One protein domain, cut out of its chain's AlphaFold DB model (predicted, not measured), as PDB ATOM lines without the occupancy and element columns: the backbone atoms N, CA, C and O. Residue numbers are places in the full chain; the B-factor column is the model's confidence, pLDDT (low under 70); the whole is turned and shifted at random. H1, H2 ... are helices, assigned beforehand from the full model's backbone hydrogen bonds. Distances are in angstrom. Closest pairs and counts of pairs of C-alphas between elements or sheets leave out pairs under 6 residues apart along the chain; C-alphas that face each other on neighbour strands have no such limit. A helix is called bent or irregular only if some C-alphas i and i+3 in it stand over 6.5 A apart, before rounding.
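This is residues 118 to 174 and 193 to 256 of the 422 residues of the protein "Hypothetical protein" of Micromonas pusilla (UniProt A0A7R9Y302). A long helix, H6, runs through much of the length of a flat body; H3, H4 and H5 pack on it, and H1 packs on H3 and H5 on the side away from H6. Residues 217 to 223, of which 219 to 223 belong to H6, stick out at one end, while the short H7 lies out beyond the other end of H6 and the short H2 makes the corner between H1 and H3. The printed part has 121 residues with seven named helices, H1 to H7 in order, and no named strand: the class is all helix. It is compact, with a radius of gyration of the C-alphas of 15.3 A and spans of 46 by 35 by 18 A.

H1, residues 118 to 130, begins with C-alpha 118 at (138.386, 182.297, 196.442) and is 18.6 A long from first to last C-alpha. H2 is residues 132 to 135, and H3, residues 140 to 151, is 16.2 A long. H4, residues 158 to 168, is 15.2 A long. After the cut, H5, residues 197 to 209, is 18.2 A long. H6, residues 219 to 243, measures 36.6 A, from C-alpha 219 at (163.935, 181.971, 175.857) to C-alpha 243 at (146.751, 173.293, 206.968). It is neither bent nor irregular, but only just: C-alphas 220 and 223 are 6.2 A apart. H7 is residues 250 to 255.

H6 is the hub, touching three helices. With residues 228 to 235 alone it touches H3, at a steep tilt of 65 degrees; the closest C-alphas, of Asp 148 and Ala 228, are 5.3 A apart. H4 touches it about perpendicular, at 75 degrees, with C-alphas of His 164 and Ala 238 closest at 5.0 A. H5 and H6 form a helical hairpin at a steep tilt of 38 degrees, opposite ways, closest at the C-alphas of Val 200 and Val 239, 6.3 A. H1, H3 and H5 make an up-and-down bundle, each running against the one before it. H1 touches H5 at the C-alphas of Ala 122 and Ala 199, 5.3 A, and H3 at those of Leu 128 and Arg 143, 6.8 A. H7 is close to H5 but not clearly touching, with the C-alphas of Pro 197 and Thr 252 6.9 A apart. In H1, H3, H4, H5 and H7 every O i to N i+4 pair is within hydrogen-bond range, in H6 19 of 21; H2 is too short for such a pair.

The C-alphas farthest apart, of Thr 218 and Asp 254, are 50.0 A from each other. Residues 175 to 192 are not printed, with 13.7 A between C-alphas 174 and 193. Of the links that are printed whole, none is long. The mean pLDDT of the printed part is 73.0; 44 residues are under 70, among them 131 to 137, 162 to 174 and 212 to 224.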
ATOM      1  N   ARG A 118     137.392 183.160 195.791       63.41
ATOM      2  CA  ARG A 118     138.386 182.297 196.442       63.41
ATOM      3  C   ARG A 118     137.941 180.819 196.515       63.41
ATOM      4  O   ARG A 118     138.630 179.982 195.937       63.41
ATOM      5  N   PRO A 119     136.777 180.459 197.104       66.50
ATOM      6  CA  PRO A 119     136.226 179.103 196.989       66.50
ATOM      7  C   PRO A 119     135.911 178.692 195.548       66.50
ATOM      8  O   PRO A 119     136.017 177.518 195.211       66.50
ATOM      9  N   GLN A 120     135.536 179.644 194.689       75.44
ATOM     10  CA  GLN A 120     135.212 179.357 193.290       75.44
ATOM     11  C   GLN A 120     136.451 178.917 192.503       75.44
ATOM     12  O   GLN A 120     136.373 177.930 191.779       75.44
ATOM     13  N   ALA A 121     137.603 179.564 192.708       80.06
ATOM     14  CA  ALA A 121     138.867 179.137 192.109       80.06
ATOM     15  C   ALA A 121     139.237 177.699 192.518       80.06
ATOM     16  O   ALA A 121     139.570 176.884 191.660       80.06
ATOM     17  N   ALA A 122     139.095 177.360 193.807       82.25
ATOM     18  CA  ALA A 122     139.320 175.999 194.295       82.25
ATOM     19  C   ALA A 122     138.346 174.981 193.670       82.25
ATOM     20  O   ALA A 122     138.753 173.880 193.316       82.25
ATOM     21  N   ASN A 123     137.075 175.350 193.487       82.56
ATOM     22  CA  ASN A 123     136.070 174.486 192.858       82.56
ATOM     23  C   ASN A 123     136.343 174.256 191.367       82.56
ATOM     24  O   ASN A 123     136.186 173.135 190.893       82.56
ATOM     25  N   CYS A 124     136.759 175.291 190.635       83.12
ATOM     26  CA  CYS A 124     137.124 175.164 189.225       83.12
ATOM     27  C   CYS A 124     138.349 174.262 189.053       83.12
ATOM     28  O   CYS A 124     138.338 173.371 188.207       83.12
ATOM     29  N   LEU A 125     139.378 174.454 189.885       85.12
ATOM     30  CA  LEU A 125     140.565 173.599 189.880       85.12
ATOM     31  C   LEU A 125     140.225 172.154 190.236       85.12
ATOM     32  O   LEU A 125     140.695 171.242 189.570       85.12
ATOM     33  N   TRP A 126     139.365 171.945 191.231       84.62
ATOM     34  CA  TRP A 126     138.876 170.617 191.586       84.62
ATOM     35  C   TRP A 126     138.160 169.925 190.427       84.62
ATOM     36  O   TRP A 126     138.450 168.771 190.127       84.62
ATOM     37  N   ALA A 127     137.248 170.630 189.754       83.12
ATOM     38  CA  ALA A 127     136.512 170.079 188.623       83.12
ATOM     39  C   ALA A 127     137.444 169.679 187.467       83.12
ATOM     40  O   ALA A 127     137.232 168.635 186.859       83.12
ATOM     41  N   LEU A 128     138.482 170.474 187.195       82.31
ATOM     42  CA  LEU A 128     139.471 170.196 186.146       82.31
ATOM     43  C   LEU A 128     140.455 169.081 186.511       82.31
ATOM     44  O   LEU A 128     140.855 168.317 185.637       82.31
ATOM     45  N   ALA A 129     140.845 168.996 187.783       79.75
ATOM     46  CA  ALA A 129     141.780 167.990 188.278       79.75
ATOM     47  C   ALA A 129     141.143 166.601 188.402       79.75
ATOM     48  O   ALA A 129     141.835 165.599 188.284       79.75
ATOM     49  N   ARG A 130     139.835 166.539 188.679       77.12
ATOM     50  CA  ARG A 130     139.119 165.285 188.956       77.12
ATOM     51  C   ARG A 130     138.208 164.817 187.826       77.12
ATOM     52  O   ARG A 130     137.823 163.656 187.802       77.12
ATOM     53  N   GLY A 131     137.718 165.723 186.987       68.12
ATOM     54  CA  GLY A 131     136.651 165.368 186.064       68.12
ATOM     55  C   GLY A 131     137.144 164.439 184.961       68.12
ATOM     56  O   GLY A 131     137.815 164.915 184.054       68.12
ATOM     57  N   ASP A 132     136.669 163.191 184.943       60.53
ATOM     58  CA  ASP A 132     136.893 162.230 183.844       60.53
ATOM     59  C   ASP A 132     136.537 162.828 182.468       60.53
ATOM     60  O   ASP A 132     137.140 162.536 181.435       60.53
ATOM     61  N   ARG A 133     135.544 163.731 182.453       56.53
ATOM     62  CA  ARG A 133     135.140 164.490 181.260       56.53
ATOM     63  C   ARG A 133     136.257 165.384 180.726       56.53
ATOM     64  O   ARG A 133     136.309 165.609 179.521       56.53
ATOM     65  N   PHE A 134     137.100 165.920 181.602       58.41
ATOM     66  CA  PHE A 134     138.232 166.776 181.263       58.41
ATOM     67  C   PHE A 134     139.509 165.975 181.013       58.41
ATOM     68  O   PHE A 134     140.280 166.400 180.162       58.41
ATOM     69  N   ASP A 135     139.691 164.806 181.636       59.62
ATOM     70  CA  ASP A 135     140.824 163.910 181.342       59.62
ATOM     71  C   ASP A 135     140.873 163.496 179.865       59.62
ATOM     72  O   ASP A 135     141.940 163.455 179.259       59.62
ATOM     73  N   ALA A 136     139.713 163.245 179.252       62.38
ATOM     74  CA  ALA A 136     139.637 162.871 177.841       62.38
ATOM     75  C   ALA A 136     139.623 164.068 176.867       62.38
ATOM     76  O   ALA A 136     139.843 163.880 175.670       62.38
ATOM     77  N   SER A 137     139.310 165.283 177.337       64.56
ATOM     78  CA  SER A 137     138.998 166.430 176.460       64.56
ATOM     79  C   SER A 137     139.922 167.636 176.604       64.56
ATOM     80  O   SER A 137     139.961 168.476 175.703       64.56
ATOM     81  N   VAL A 138     140.677 167.738 177.698       71.44
ATOM     82  CA  VAL A 138     141.585 168.855 177.963       71.44
ATOM     83  C   VAL A 138     143.000 168.307 178.130       71.44
ATOM     84  O   VAL A 138     143.259 167.607 179.107       71.44
ATOM     85  N   PRO A 139     143.930 168.640 177.216       76.81
ATOM     86  CA  PRO A 139     145.325 168.235 177.341       76.81
ATOM     87  C   PRO A 139     145.928 168.672 178.678       76.81
ATOM     88  O   PRO A 139     145.617 169.761 179.171       76.81
ATOM     89  N   ASP A 140     146.841 167.872 179.225       74.62
ATOM     90  CA  ASP A 140     147.519 168.156 180.499       74.62
ATOM     91  C   ASP A 140     148.160 169.545 180.523       74.62
ATOM     92  O   ASP A 140     147.989 170.283 181.492       74.62
ATOM     93  N   ASP A 141     148.775 169.960 179.413       74.50
ATOM     94  CA  ASP A 141     149.364 171.293 179.252       74.50
ATOM     95  C   ASP A 141     148.336 172.426 179.437       74.50
ATOM     96  O   ASP A 141     148.647 173.483 179.990       74.50
ATOM     97  N   ALA A 142     147.091 172.222 178.998       76.12
ATOM     98  CA  ALA A 142     146.026 173.209 179.142       76.12
ATOM     99  C   ALA A 142     145.488 173.260 180.582       76.12
ATOM    100  O   ALA A 142     145.181 174.343 181.087       76.12
ATOM    101  N   ARG A 143     145.427 172.112 181.269       78.88
ATOM    102  CA  ARG A 143     145.065 172.037 182.696       78.88
ATOM    103  C   ARG A 143     146.133 172.692 183.570       78.88
ATOM    104  O   ARG A 143     145.811 173.536 184.409       78.88
ATOM    105  N   ALA A 144     147.397 172.386 183.293       78.81
ATOM    106  CA  ALA A 144     148.564 173.016 183.896       78.81
ATOM    107  C   ALA A 144     148.544 174.540 183.691       78.81
ATOM    108  O   ALA A 144     148.614 175.292 184.663       78.81
ATOM    109  N   GLY A 145     148.333 175.008 182.457       79.19
ATOM    110  CA  GLY A 145     148.249 176.439 182.154       79.19
ATOM    111  C   GLY A 145     147.112 177.160 182.891       79.19
ATOM    112  O   GLY A 145     147.269 178.311 183.307       79.19
ATOM    113  N   PHE A 146     145.979 176.490 183.120       83.00
ATOM    114  CA  PHE A 146     144.890 177.042 183.928       83.00
ATOM    115  C   PHE A 146     145.258 177.139 185.416       83.00
ATOM    116  O   PHE A 146     145.003 178.168 186.050       83.00
ATOM    117  N   LEU A 147     145.899 176.104 185.971       86.38
ATOM    118  CA  LEU A 147     146.440 176.139 187.331       86.38
ATOM    119  C   LEU A 147     147.468 177.266 187.495       86.38
ATOM    120  O   LEU A 147     147.414 177.992 188.489       86.38
ATOM    121  N   ASP A 148     148.349 177.460 186.513       85.38
ATOM    122  CA  ASP A 148     149.344 178.536 186.495       85.38
ATOM    123  C   ASP A 148     148.698 179.920 186.500       85.38
ATOM    124  O   ASP A 148     149.082 180.785 187.288       85.38
ATOM    125  N   ALA A 149     147.665 180.119 185.679       82.81
ATOM    126  CA  ALA A 149     146.916 181.370 185.644       82.81
ATOM    127  C   ALA A 149     146.223 181.672 186.985       82.81
ATOM    128  O   ALA A 149     146.195 182.824 187.423       82.81
ATOM    129  N   ILE A 150     145.696 180.648 187.666       85.31
ATOM    130  CA  ILE A 150     145.083 180.804 188.993       85.31
ATOM    131  C   ILE A 150     146.131 181.052 190.085       85.31
ATOM    132  O   ILE A 150     145.891 181.852 190.994       85.31
ATOM    133  N   CYS A 151     147.281 180.381 190.002       84.25
ATOM    134  CA  CYS A 151     148.373 180.544 190.955       84.25
ATOM    135  C   CYS A 151     149.146 181.843 190.754       84.25
ATOM    136  O   CYS A 151     149.853 182.233 191.674       84.25
ATOM    137  N   ALA A 152     149.043 182.507 189.602       81.19
ATOM    138  CA  ALA A 152     149.744 183.756 189.335       81.19
ATOM    139  C   ALA A 152     149.577 184.761 190.490       81.19
ATOM    140  O   ALA A 152     148.527 184.841 191.126       81.19
ATOM    141  N   ARG A 153     150.617 185.557 190.757       67.62
ATOM    142  CA  ARG A 153     150.671 186.481 191.907       67.62
ATOM    143  C   ARG A 153     149.522 187.499 191.938       67.62
ATOM    144  O   ARG A 153     149.113 187.925 193.015       67.62
ATOM    145  N   ASP A 154     149.009 187.869 190.767       70.31
ATOM    146  CA  ASP A 154     147.848 188.754 190.598       70.31
ATOM    147  C   ASP A 154     146.529 187.991 190.374       70.31
ATOM    148  O   ASP A 154     145.485 188.590 190.117       70.31
ATOM    149  N   GLY A 155     146.573 186.665 190.484       70.69
ATOM    150  CA  GLY A 155     145.437 185.762 190.393       70.69
ATOM    151  C   GLY A 155     144.585 185.730 191.669       70.69
ATOM    152  O   GLY A 155     144.885 186.384 192.675       70.69
ATOM    153  N   PRO A 156     143.500 184.938 191.670       72.06
ATOM    154  CA  PRO A 156     142.534 184.888 192.771       72.06
ATOM    155  C   PRO A 156     143.119 184.344 194.090       72.06
ATOM    156  O   PRO A 156     142.481 184.476 195.135       72.06
ATOM    157  N   LEU A 157     144.326 183.761 194.064       80.31
ATOM    158  CA  LEU A 157     145.035 183.229 195.234       80.31
ATOM    159  C   LEU A 157     146.073 184.203 195.830       80.31
ATOM    160  O   LEU A 157     146.816 183.826 196.738       80.31
ATOM    161  N   ARG A 158     146.104 185.470 195.393       76.38
ATOM    162  CA  ARG A 158     147.039 186.502 195.887       76.38
ATOM    163  C   ARG A 158     147.080 186.635 197.417       76.38
ATOM    164  O   ARG A 158     148.149 186.808 197.999       76.38
ATOM    165  N   ASP A 159     145.935 186.525 198.083       72.69
ATOM    166  CA  ASP A 159     145.837 186.572 199.549       72.69
ATOM    167  C   ASP A 159     146.558 185.389 200.229       72.69
ATOM    168  O   ASP A 159     147.182 185.533 201.282       72.69
ATOM    169  N   LEU A 160     146.511 184.212 199.596       76.19
ATOM    170  CA  LEU A 160     147.246 183.016 200.019       76.19
ATOM    171  C   LEU A 160     148.755 183.267 199.888       76.19
ATOM    172  O   LEU A 160     149.525 182.957 200.792       76.19
ATOM    173  N   HIS A 161     149.194 183.921 198.813       71.81
ATOM    174  CA  HIS A 161     150.604 184.293 198.655       71.81
ATOM    175  C   HIS A 161     151.060 185.298 199.714       71.81
ATOM    176  O   HIS A 161     152.145 185.150 200.276       71.81
ATOM    177  N   ALA A 162     150.219 186.276 200.057       69.50
ATOM    178  CA  ALA A 162     150.510 187.236 201.120       69.50
ATOM    179  C   ALA A 162     150.712 186.551 202.490       69.50
ATOM    180  O   ALA A 162     151.592 186.952 203.258       69.50
ATOM    181  N   LEU A 163     149.977 185.471 202.785       65.69
ATOM    182  CA  LEU A 163     150.209 184.635 203.976       65.69
ATOM    183  C   LEU A 163     151.594 183.987 203.997       65.69
ATOM    184  O   LEU A 163     152.218 183.888 205.055       65.69
ATOM    185  N   HIS A 164     152.065 183.506 202.849       64.81
ATOM    186  CA  HIS A 164     153.383 182.891 202.766       64.81
ATOM    187  C   HIS A 164     154.493 183.931 202.929       64.81
ATOM    188  O   HIS A 164     155.401 183.733 203.732       64.81
ATOM    189  N   VAL A 165     154.370 185.076 202.252       61.59
ATOM    190  CA  VAL A 165     155.348 186.173 202.315       61.59
ATOM    191  C   VAL A 165     155.455 186.757 203.728       61.59
ATOM    192  O   VAL A 165     156.558 186.975 204.221       61.59
ATOM    193  N   THR A 166     154.335 186.945 204.433       58.25
ATOM    194  CA  THR A 166     154.345 187.424 205.833       58.25
ATOM    195  C   THR A 166     155.025 186.440 206.789       58.25
ATOM    196  O   THR A 166     155.792 186.861 207.653       58.25
ATOM    197  N   LYS A 167     154.820 185.127 206.601       53.25
ATOM    198  CA  LYS A 167     155.512 184.075 207.365       53.25
ATOM    199  C   LYS A 167     157.011 184.016 207.042       53.25
ATOM    200  O   LYS A 167     157.812 183.872 207.962       53.25
ATOM    201  N   ALA A 168     157.387 184.148 205.768       51.44
ATOM    202  CA  ALA A 168     158.777 184.100 205.306       51.44
ATOM    203  C   ALA A 168     159.606 185.306 205.779       51.44
ATOM    204  O   ALA A 168     160.781 185.158 206.100       51.44
ATOM    205  N   LEU A 169     158.990 186.485 205.888       45.94
ATOM    206  CA  LEU A 169     159.657 187.712 206.337       45.94
ATOM    207  C   LEU A 169     159.766 187.839 207.867       45.94
ATOM    208  O   LEU A 169     160.222 188.866 208.361       45.94
ATOM    209  N   GLY A 170     159.308 186.844 208.640       41.50
ATOM    210  CA  GLY A 170     159.319 186.902 210.110       41.50
ATOM    211  C   GLY A 170     158.451 188.023 210.699       41.50
ATOM    212  O   GLY A 170     158.461 188.252 211.910       41.50
ATOM    213  N   ALA A 171     157.676 188.714 209.860       40.38
ATOM    214  CA  ALA A 171     156.785 189.773 210.273       40.38
ATOM    215  C   ALA A 171     155.605 189.140 211.015       40.38
ATOM    216  O   ALA A 171     154.692 188.573 210.414       40.38
ATOM    217  N   ARG A 172     155.607 189.252 212.348       40.81
ATOM    218  CA  ARG A 172     154.400 189.079 213.163       40.81
ATOM    219  C   ARG A 172     153.428 190.211 212.827       40.81
ATOM    220  O   ARG A 172     153.270 191.136 213.614       40.81
ATOM    221  N   GLN A 173     152.777 190.167 211.668       38.12
ATOM    222  CA  GLN A 173     151.497 190.850 211.579       38.12
ATOM    223  C   GLN A 173     150.518 190.057 212.446       38.12
ATOM    224  O   GLN A 173     150.381 188.842 212.251       38.12
ATOM    225  N   PRO A 174     149.883 190.686 213.446       36.22
ATOM    226  CA  PRO A 174     148.803 190.029 214.147       36.22
ATOM    227  C   PRO A 174     147.719 189.731 213.108       36.22
ATOM    228  O   PRO A 174     147.326 190.604 212.335       36.22
ATOM    229  N   TYR A 193     141.450 184.817 205.390       56.22
ATOM    230  CA  TYR A 193     140.984 185.049 204.012       56.22
ATOM    231  C   TYR A 193     139.803 184.184 203.528       56.22
ATOM    232  O   TYR A 193     139.486 184.187 202.340       56.22
ATOM    233  N   GLY A 194     139.104 183.489 204.434       65.25
ATOM    234  CA  GLY A 194     137.838 182.811 204.134       65.25
ATOM    235  C   GLY A 194     137.947 181.510 203.331       65.25
ATOM    236  O   GLY A 194     136.996 181.129 202.648       65.25
ATOM    237  N   TYR A 195     139.093 180.830 203.412       73.44
ATOM    238  CA  TYR A 195     139.276 179.485 202.864       73.44
ATOM    239  C   TYR A 195     138.711 178.424 203.817       73.44
ATOM    240  O   TYR A 195     139.108 178.346 204.981       73.44
ATOM    241  N   THR A 196     137.799 177.593 203.314       79.25
ATOM    242  CA  THR A 196     137.261 176.425 204.028       79.25
ATOM    243  C   THR A 196     138.212 175.227 203.912       79.25
ATOM    244  O   THR A 196     138.990 175.183 202.958       79.25
ATOM    245  N   PRO A 197     138.140 174.220 204.807       81.69
ATOM    246  CA  PRO A 197     138.921 172.984 204.672       81.69
ATOM    247  C   PRO A 197     138.774 172.335 203.290       81.69
ATOM    248  O   PRO A 197     139.781 171.975 202.692       81.69
ATOM    249  N   ALA A 198     137.556 172.332 202.741       83.75
ATOM    250  CA  ALA A 198     137.269 171.871 201.385       83.75
ATOM    251  C   ALA A 198     137.983 172.678 200.290       83.75
ATOM    252  O   ALA A 198     138.467 172.124 199.313       83.75
ATOM    253  N   ALA A 199     138.078 174.005 200.422       84.38
ATOM    254  CA  ALA A 199     138.830 174.802 199.455       84.38
ATOM    255  C   ALA A 199     140.334 174.488 199.528       84.38
ATOM    256  O   ALA A 199     141.000 174.416 198.501       84.38
ATOM    257  N   VAL A 200     140.864 174.273 200.735       87.88
ATOM    258  CA  VAL A 200     142.278 173.930 200.951       87.88
ATOM    259  C   VAL A 200     142.595 172.529 200.419       87.88
ATOM    260  O   VAL A 200     143.607 172.370 199.743       87.88
ATOM    261  N   SER A 201     141.730 171.541 200.671       89.44
ATOM    262  CA  SER A 201     141.884 170.159 200.192       89.44
ATOM    263  C   SER A 201     141.868 170.091 198.664       89.44
ATOM    264  O   SER A 201     142.765 169.510 198.058       89.44
ATOM    265  N   ARG A 202     140.926 170.795 198.032       89.38
ATOM    266  CA  ARG A 202     140.805 170.915 196.571       89.38
ATOM    267  C   ARG A 202     142.016 171.574 195.922       89.38
ATOM    268  O   ARG A 202     142.480 171.104 194.889       89.38
ATOM    269  N   LEU A 203     142.536 172.648 196.522       89.69
ATOM    270  CA  LEU A 203     143.750 173.314 196.040       89.69
ATOM    271  C   LEU A 203     144.978 172.410 196.171       89.69
ATOM    272  O   LEU A 203     145.763 172.327 195.231       89.69
ATOM    273  N   ALA A 204     145.141 171.732 197.310       91.25
ATOM    274  CA  ALA A 204     146.245 170.802 197.523       91.25
ATOM    275  C   ALA A 204     146.205 169.650 196.507       91.25
ATOM    276  O   ALA A 204     147.222 169.348 195.892       91.25
ATOM    277  N   PHE A 205     145.019 169.085 196.271       90.69
ATOM    278  CA  PHE A 205     144.822 168.026 195.290       90.69
ATOM    279  C   PHE A 205     145.149 168.486 193.871       90.69
ATOM    280  O   PHE A 205     145.884 167.813 193.157       90.69
ATOM    281  N   ALA A 206     144.646 169.655 193.471       89.44
ATOM    282  CA  ALA A 206     144.924 170.245 192.167       89.44
ATOM    283  C   ALA A 206     146.431 170.441 191.930       89.44
ATOM    284  O   ALA A 206     146.931 170.136 190.852       89.44
ATOM    285  N   LEU A 207     147.156 170.908 192.947       88.25
ATOM    286  CA  LEU A 207     148.610 171.072 192.898       88.25
ATOM    287  C   LEU A 207     149.366 169.731 192.853       88.25
ATOM    288  O   LEU A 207     150.466 169.691 192.317       88.25
ATOM    289  N   ALA A 208     148.802 168.660 193.418       88.19
ATOM    290  CA  ALA A 208     149.401 167.323 193.432       88.19
ATOM    291  C   ALA A 208     149.108 166.499 192.165       88.19
ATOM    292  O   ALA A 208     149.786 165.513 191.909       88.19
ATOM    293  N   THR A 209     148.083 166.861 191.392       85.75
ATOM    294  CA  THR A 209     147.599 166.052 190.255       85.75
ATOM    295  C   THR A 209     147.840 166.691 188.900       85.75
ATOM    296  O   THR A 209     147.998 165.974 187.917       85.75
ATOM    297  N   MET A 210     147.874 168.024 188.818       84.19
ATOM    298  CA  MET A 210     148.146 168.708 187.559       84.19
ATOM    299  C   MET A 210     149.653 168.948 187.414       84.19
ATOM    300  O   MET A 210     150.210 169.723 188.201       84.19
ATOM    301  N   PRO A 211     150.312 168.331 186.414       70.50
ATOM    302  CA  PRO A 211     151.756 168.434 186.240       70.50
ATOM    303  C   PRO A 211     152.193 169.886 186.026       70.50
ATOM    304  O   PRO A 211     151.407 170.741 185.589       70.50
ATOM    305  N   GLY A 212     153.442 170.185 186.382       67.88
ATOM    306  CA  GLY A 212     154.108 171.461 186.147       67.88
ATOM    307  C   GLY A 212     153.985 171.958 184.712       67.88
ATOM    308  O   GLY A 212     153.689 171.181 183.803       67.88
ATOM    309  N   PRO A 213     154.210 173.260 184.475       64.19
ATOM    310  CA  PRO A 213     154.258 173.770 183.112       64.19
ATOM    311  C   PRO A 213     155.277 172.967 182.284       64.19
ATOM    312  O   PRO A 213     156.314 172.552 182.797       64.19
ATOM    313  N   ALA A 214     155.004 172.733 180.999       60.88
ATOM    314  CA  ALA A 214     155.983 172.115 180.109       60.88
ATOM    315  C   ALA A 214     157.211 173.031 179.951       60.88
ATOM    316  O   ALA A 214     157.080 174.261 179.892       60.88
ATOM    317  N   THR A 215     158.413 172.450 179.867       63.59
ATOM    318  CA  THR A 215     159.647 173.227 179.683       63.59
ATOM    319  C   THR A 215     159.553 174.090 178.417       63.59
ATOM    320  O   THR A 215     159.164 173.612 177.344       63.59
ATOM    321  N   PRO A 216     159.877 175.390 178.501       61.00
ATOM    322  CA  PRO A 216     159.648 176.292 177.391       61.00
ATOM    323  C   PRO A 216     160.658 176.020 176.278       61.00
ATOM    324  O   PRO A 216     161.866 176.017 176.493       61.00
ATOM    325  N   LYS A 217     160.160 175.874 175.046       58.38
ATOM    326  CA  LYS A 217     160.992 175.702 173.839       58.38
ATOM    327  C   LYS A 217     161.712 176.990 173.402       58.38
ATOM    328  O   LYS A 217     162.480 176.964 172.449       58.38
ATOM    329  N   THR A 218     161.446 178.127 174.053       56.34
ATOM    330  CA  THR A 218     162.002 179.442 173.689       56.34
ATOM    331  C   THR A 218     162.397 180.257 174.921       56.34
ATOM    332  O   THR A 218     161.760 180.172 175.970       56.34
ATOM    333  N   SER A 219     163.412 181.115 174.779       52.56
ATOM    334  CA  SER A 219     163.935 181.971 175.857       52.56
ATOM    335  C   SER A 219     162.917 182.982 176.404       52.56
ATOM    336  O   SER A 219     162.959 183.312 177.585       52.56
ATOM    337  N   ARG A 220     161.949 183.435 175.591       51.81
ATOM    338  CA  ARG A 220     160.836 184.292 176.053       51.81
ATOM    339  C   ARG A 220     159.833 183.542 176.937       51.81
ATOM    340  O   ARG A 220     159.250 184.154 177.823       51.81
ATOM    341  N   GLY A 221     159.661 182.237 176.717       58.94
ATOM    342  CA  GLY A 221     158.825 181.374 177.557       58.94
ATOM    343  C   GLY A 221     159.487 180.976 178.881       58.94
ATOM    344  O   GLY A 221     158.784 180.589 179.808       58.94
ATOM    345  N   ALA A 222     160.814 181.106 179.000       57.38
ATOM    346  CA  ALA A 222     161.563 180.793 180.224       57.38
ATOM    347  C   ALA A 222     161.157 181.678 181.411       57.38
ATOM    348  O   ALA A 222     160.904 181.173 182.500       57.38
ATOM    349  N   TRP A 223     160.982 182.982 181.183       53.50
ATOM    350  CA  TRP A 223     160.561 183.916 182.234       53.50
ATOM    351  C   TRP A 223     159.122 183.680 182.713       53.50
ATOM    352  O   TRP A 223     158.852 183.754 183.910       53.50
ATOM    353  N   SER A 224     158.187 183.365 181.805       69.56
ATOM    354  CA  SER A 224     156.812 183.026 182.205       69.56
ATOM    355  C   SER A 224     156.742 181.673 182.913       69.56
ATOM    356  O   SER A 224     155.941 181.508 183.828       69.56
ATOM    357  N   TYR A 225     157.601 180.730 182.521       74.00
ATOM    358  CA  TYR A 225     157.726 179.414 183.140       74.00
ATOM    359  C   TYR A 225     158.243 179.498 184.579       74.00
ATOM    360  O   TYR A 225     157.612 178.965 185.490       74.00
ATOM    361  N   GLU A 226     159.347 180.213 184.816       76.31
ATOM    362  CA  GLU A 226     159.903 180.395 186.163       76.31
ATOM    363  C   GLU A 226     158.921 181.117 187.092       76.31
ATOM    364  O   GLU A 226     158.756 180.724 188.248       76.31
ATOM    365  N   ALA A 227     158.214 182.131 186.580       78.12
ATOM    366  CA  ALA A 227     157.197 182.852 187.339       78.12
ATOM    367  C   ALA A 227     155.994 181.965 187.706       78.12
ATOM    368  O   ALA A 227     155.541 182.005 188.851       78.12
ATOM    369  N   ALA A 228     155.491 181.158 186.767       79.00
ATOM    370  CA  ALA A 228     154.372 180.239 186.984       79.00
ATOM    371  C   ALA A 228     154.711 179.164 188.026       79.00
ATOM    372  O   ALA A 228     153.999 178.955 189.009       79.00
ATOM    373  N   ARG A 229     155.889 178.571 187.875       79.81
ATOM    374  CA  ARG A 229     156.471 177.613 188.805       79.81
ATOM    375  C   ARG A 229     156.649 178.207 190.211       79.81
ATOM    376  O   ARG A 229     156.185 177.622 191.188       79.81
ATOM    377  N   ALA A 230     157.239 179.400 190.335       80.06
ATOM    378  CA  ALA A 230     157.368 180.096 191.620       80.06
ATOM    379  C   ALA A 230     156.002 180.425 192.252       80.06
ATOM    380  O   ALA A 230     155.836 180.356 193.471       80.06
ATOM    381  N   ALA A 231     155.003 180.745 191.430       80.94
ATOM    382  CA  ALA A 231     153.630 180.956 191.866       80.94
ATOM    383  C   ALA A 231     152.989 179.672 192.427       80.94
ATOM    384  O   ALA A 231     152.407 179.724 193.513       80.94
ATOM    385  N   ARG A 232     153.144 178.515 191.763       84.38
ATOM    386  CA  ARG A 232     152.697 177.213 192.302       84.38
ATOM    387  C   ARG A 232     153.370 176.892 193.632       84.38
ATOM    388  O   ARG A 232     152.686 176.527 194.586       84.38
ATOM    389  N   ALA A 233     154.681 177.121 193.725       81.62
ATOM    390  CA  ALA A 233     155.468 176.973 194.950       81.62
ATOM    391  C   ALA A 233     154.879 177.765 196.119       81.62
ATOM    392  O   ALA A 233     154.656 177.247 197.215       81.62
ATOM    393  N   ALA A 234     154.629 179.052 195.870       81.56
ATOM    394  CA  ALA A 234     154.089 179.963 196.859       81.56
ATOM    395  C   ALA A 234     152.692 179.512 197.292       81.56
ATOM    396  O   ALA A 234     152.416 179.482 198.492       81.56
ATOM    397  N   THR A 235     151.843 179.091 196.347       86.19
ATOM    398  CA  THR A 235     150.516 178.538 196.645       86.19
ATOM    399  C   THR A 235     150.616 177.277 197.502       86.19
ATOM    400  O   THR A 235     149.968 177.216 198.547       86.19
ATOM    401  N   ALA A 236     151.452 176.304 197.133       87.44
ATOM    402  CA  ALA A 236     151.623 175.050 197.871       87.44
ATOM    403  C   ALA A 236     152.111 175.291 199.307       87.44
ATOM    404  O   ALA A 236     151.519 174.797 200.269       87.44
ATOM    405  N   ASN A 237     153.127 176.139 199.484       84.25
ATOM    406  CA  ASN A 237     153.634 176.503 200.809       84.25
ATOM    407  C   ASN A 237     152.603 177.246 201.659       84.25
ATOM    408  O   ASN A 237     152.565 177.100 202.888       84.25
ATOM    409  N   ALA A 238     151.781 178.072 201.021       84.44
ATOM    410  CA  ALA A 238     150.728 178.807 201.686       84.44
ATOM    411  C   ALA A 238     149.577 177.878 202.121       84.44
ATOM    412  O   ALA A 238     149.122 177.971 203.263       84.44
ATOM    413  N   VAL A 239     149.190 176.924 201.267       88.50
ATOM    414  CA  VAL A 239     148.218 175.855 201.552       88.50
ATOM    415  C   VAL A 239     148.702 174.969 202.704       88.50
ATOM    416  O   VAL A 239     147.984 174.815 203.692       88.50
ATOM    417  N   ALA A 240     149.947 174.485 202.660       87.88
ATOM    418  CA  ALA A 240     150.548 173.713 203.751       87.88
ATOM    419  C   ALA A 240     150.626 174.526 205.056       87.88
ATOM    420  O   ALA A 240     150.281 174.050 206.141       87.88
ATOM    421  N   SER A 241     150.997 175.807 204.971       83.12
ATOM    422  CA  SER A 241     151.031 176.695 206.137       83.12
ATOM    423  C   SER A 241     149.648 176.922 206.744       83.12
ATOM    424  O   SER A 241     149.535 177.046 207.966       83.12
ATOM    425  N   LEU A 242     148.599 176.979 205.927       82.75
ATOM    426  CA  LEU A 242     147.221 177.078 206.392       82.75
ATOM    427  C   LEU A 242     146.769 175.769 207.057       82.75
ATOM    428  O   LEU A 242     146.283 175.807 208.187       82.75
ATOM    429  N   ALA A 243     147.034 174.623 206.424       86.06
ATOM    430  CA  ALA A 243     146.751 173.293 206.968       86.06
ATOM    431  C   ALA A 243     147.467 173.021 208.302       86.06
ATOM    432  O   ALA A 243     146.869 172.478 209.229       86.06
ATOM    433  N   SER A 244     148.696 173.520 208.482       83.00
ATOM    434  CA  SER A 244     149.438 173.404 209.752       83.00
ATOM    435  C   SER A 244     148.711 174.036 210.956       83.00
ATOM    436  O   SER A 244     148.986 173.716 212.116       83.00
ATOM    437  N   LYS A 245     147.751 174.934 210.699       79.31
ATOM    438  CA  LYS A 245     146.940 175.604 211.724       79.31
ATOM    439  C   LYS A 245     145.642 174.858 212.041       79.31
ATOM    440  O   LYS A 245     145.035 175.170 213.062       79.31
ATOM    441  N   PHE A 246     145.250 173.852 211.254       76.38
ATOM    442  CA  PHE A 246     143.971 173.144 211.413       76.38
ATOM    443  C   PHE A 246     143.831 172.511 212.798       76.38
ATOM    444  O   PHE A 246     142.766 172.568 213.399       76.38
ATOM    445  N   SER A 247     144.920 171.979 213.359       70.94
ATOM    446  CA  SER A 247     144.897 171.411 214.715       70.94
ATOM    447  C   SER A 247     144.634 172.417 215.833       70.94
ATOM    448  O   SER A 247     144.229 172.021 216.928       70.94
ATOM    449  N   ARG A 248     144.942 173.696 215.596       71.75
ATOM    450  CA  ARG A 248     144.764 174.784 216.564       71.75
ATOM    451  C   ARG A 248     143.382 175.410 216.439       71.75
ATOM    452  O   ARG A 248     142.887 175.967 217.414       71.75
ATOM    453  N   ASP A 249     142.772 175.304 215.262       71.75
ATOM    454  CA  ASP A 249     141.405 175.737 215.036       71.75
ATOM    455  C   ASP A 249     140.414 174.648 215.464       71.75
ATOM    456  O   ASP A 249     140.258 173.610 214.820       71.75
ATOM    457  N   ARG A 250     139.712 174.912 216.569       67.44
ATOM    458  CA  ARG A 250     138.682 174.014 217.097       67.44
ATOM    459  C   ARG A 250     137.588 173.740 216.064       67.44
ATOM    460  O   ARG A 250     137.115 172.614 215.992       67.44
ATOM    461  N   TRP A 251     137.200 174.736 215.264       67.75
ATOM    462  CA  TRP A 251     136.130 174.558 214.283       67.75
ATOM    463  C   TRP A 251     136.541 173.559 213.203       67.75
ATOM    464  O   TRP A 251     135.829 172.584 212.974       67.75
ATOM    465  N   THR A 252     137.713 173.750 212.594       69.38
ATOM    466  CA  THR A 252     138.234 172.839 211.568       69.38
ATOM    467  C   THR A 252     138.454 171.438 212.123       69.38
ATOM    468  O   THR A 252     138.073 170.460 211.481       69.38
ATOM    469  N   ARG A 253     138.994 171.327 213.342       69.00
ATOM    470  CA  ARG A 253     139.200 170.031 213.992       69.00
ATOM    471  C   ARG A 253     137.895 169.245 214.147       69.00
ATOM    472  O   ARG A 253     137.861 168.046 213.874       69.00
ATOM    473  N   ASP A 254     136.833 169.935 214.544       68.62
ATOM    474  CA  ASP A 254     135.565 169.307 214.900       68.62
ATOM    475  C   ASP A 254     134.622 169.158 213.677       68.62
ATOM    476  O   ASP A 254     133.686 168.363 213.730       68.62
ATOM    477  N   ARG A 255     134.842 169.895 212.569       69.62
ATOM    478  CA  ARG A 255     133.882 169.994 211.442       69.62
ATOM    479  C   ARG A 255     134.426 169.792 210.027       69.62
ATOM    480  O   ARG A 255     133.618 169.771 209.104       69.62
ATOM    481  N   ALA A 256     135.737 169.641 209.810       82.38
ATOM    482  CA  ALA A 256     136.246 169.304 208.471       82.38
ATOM    483  C   ALA A 256     135.587 168.013 207.950       82.38
ATOM    484  O   ALA A 256     135.364 167.090 208.737       82.38
TER     485      ALA A 256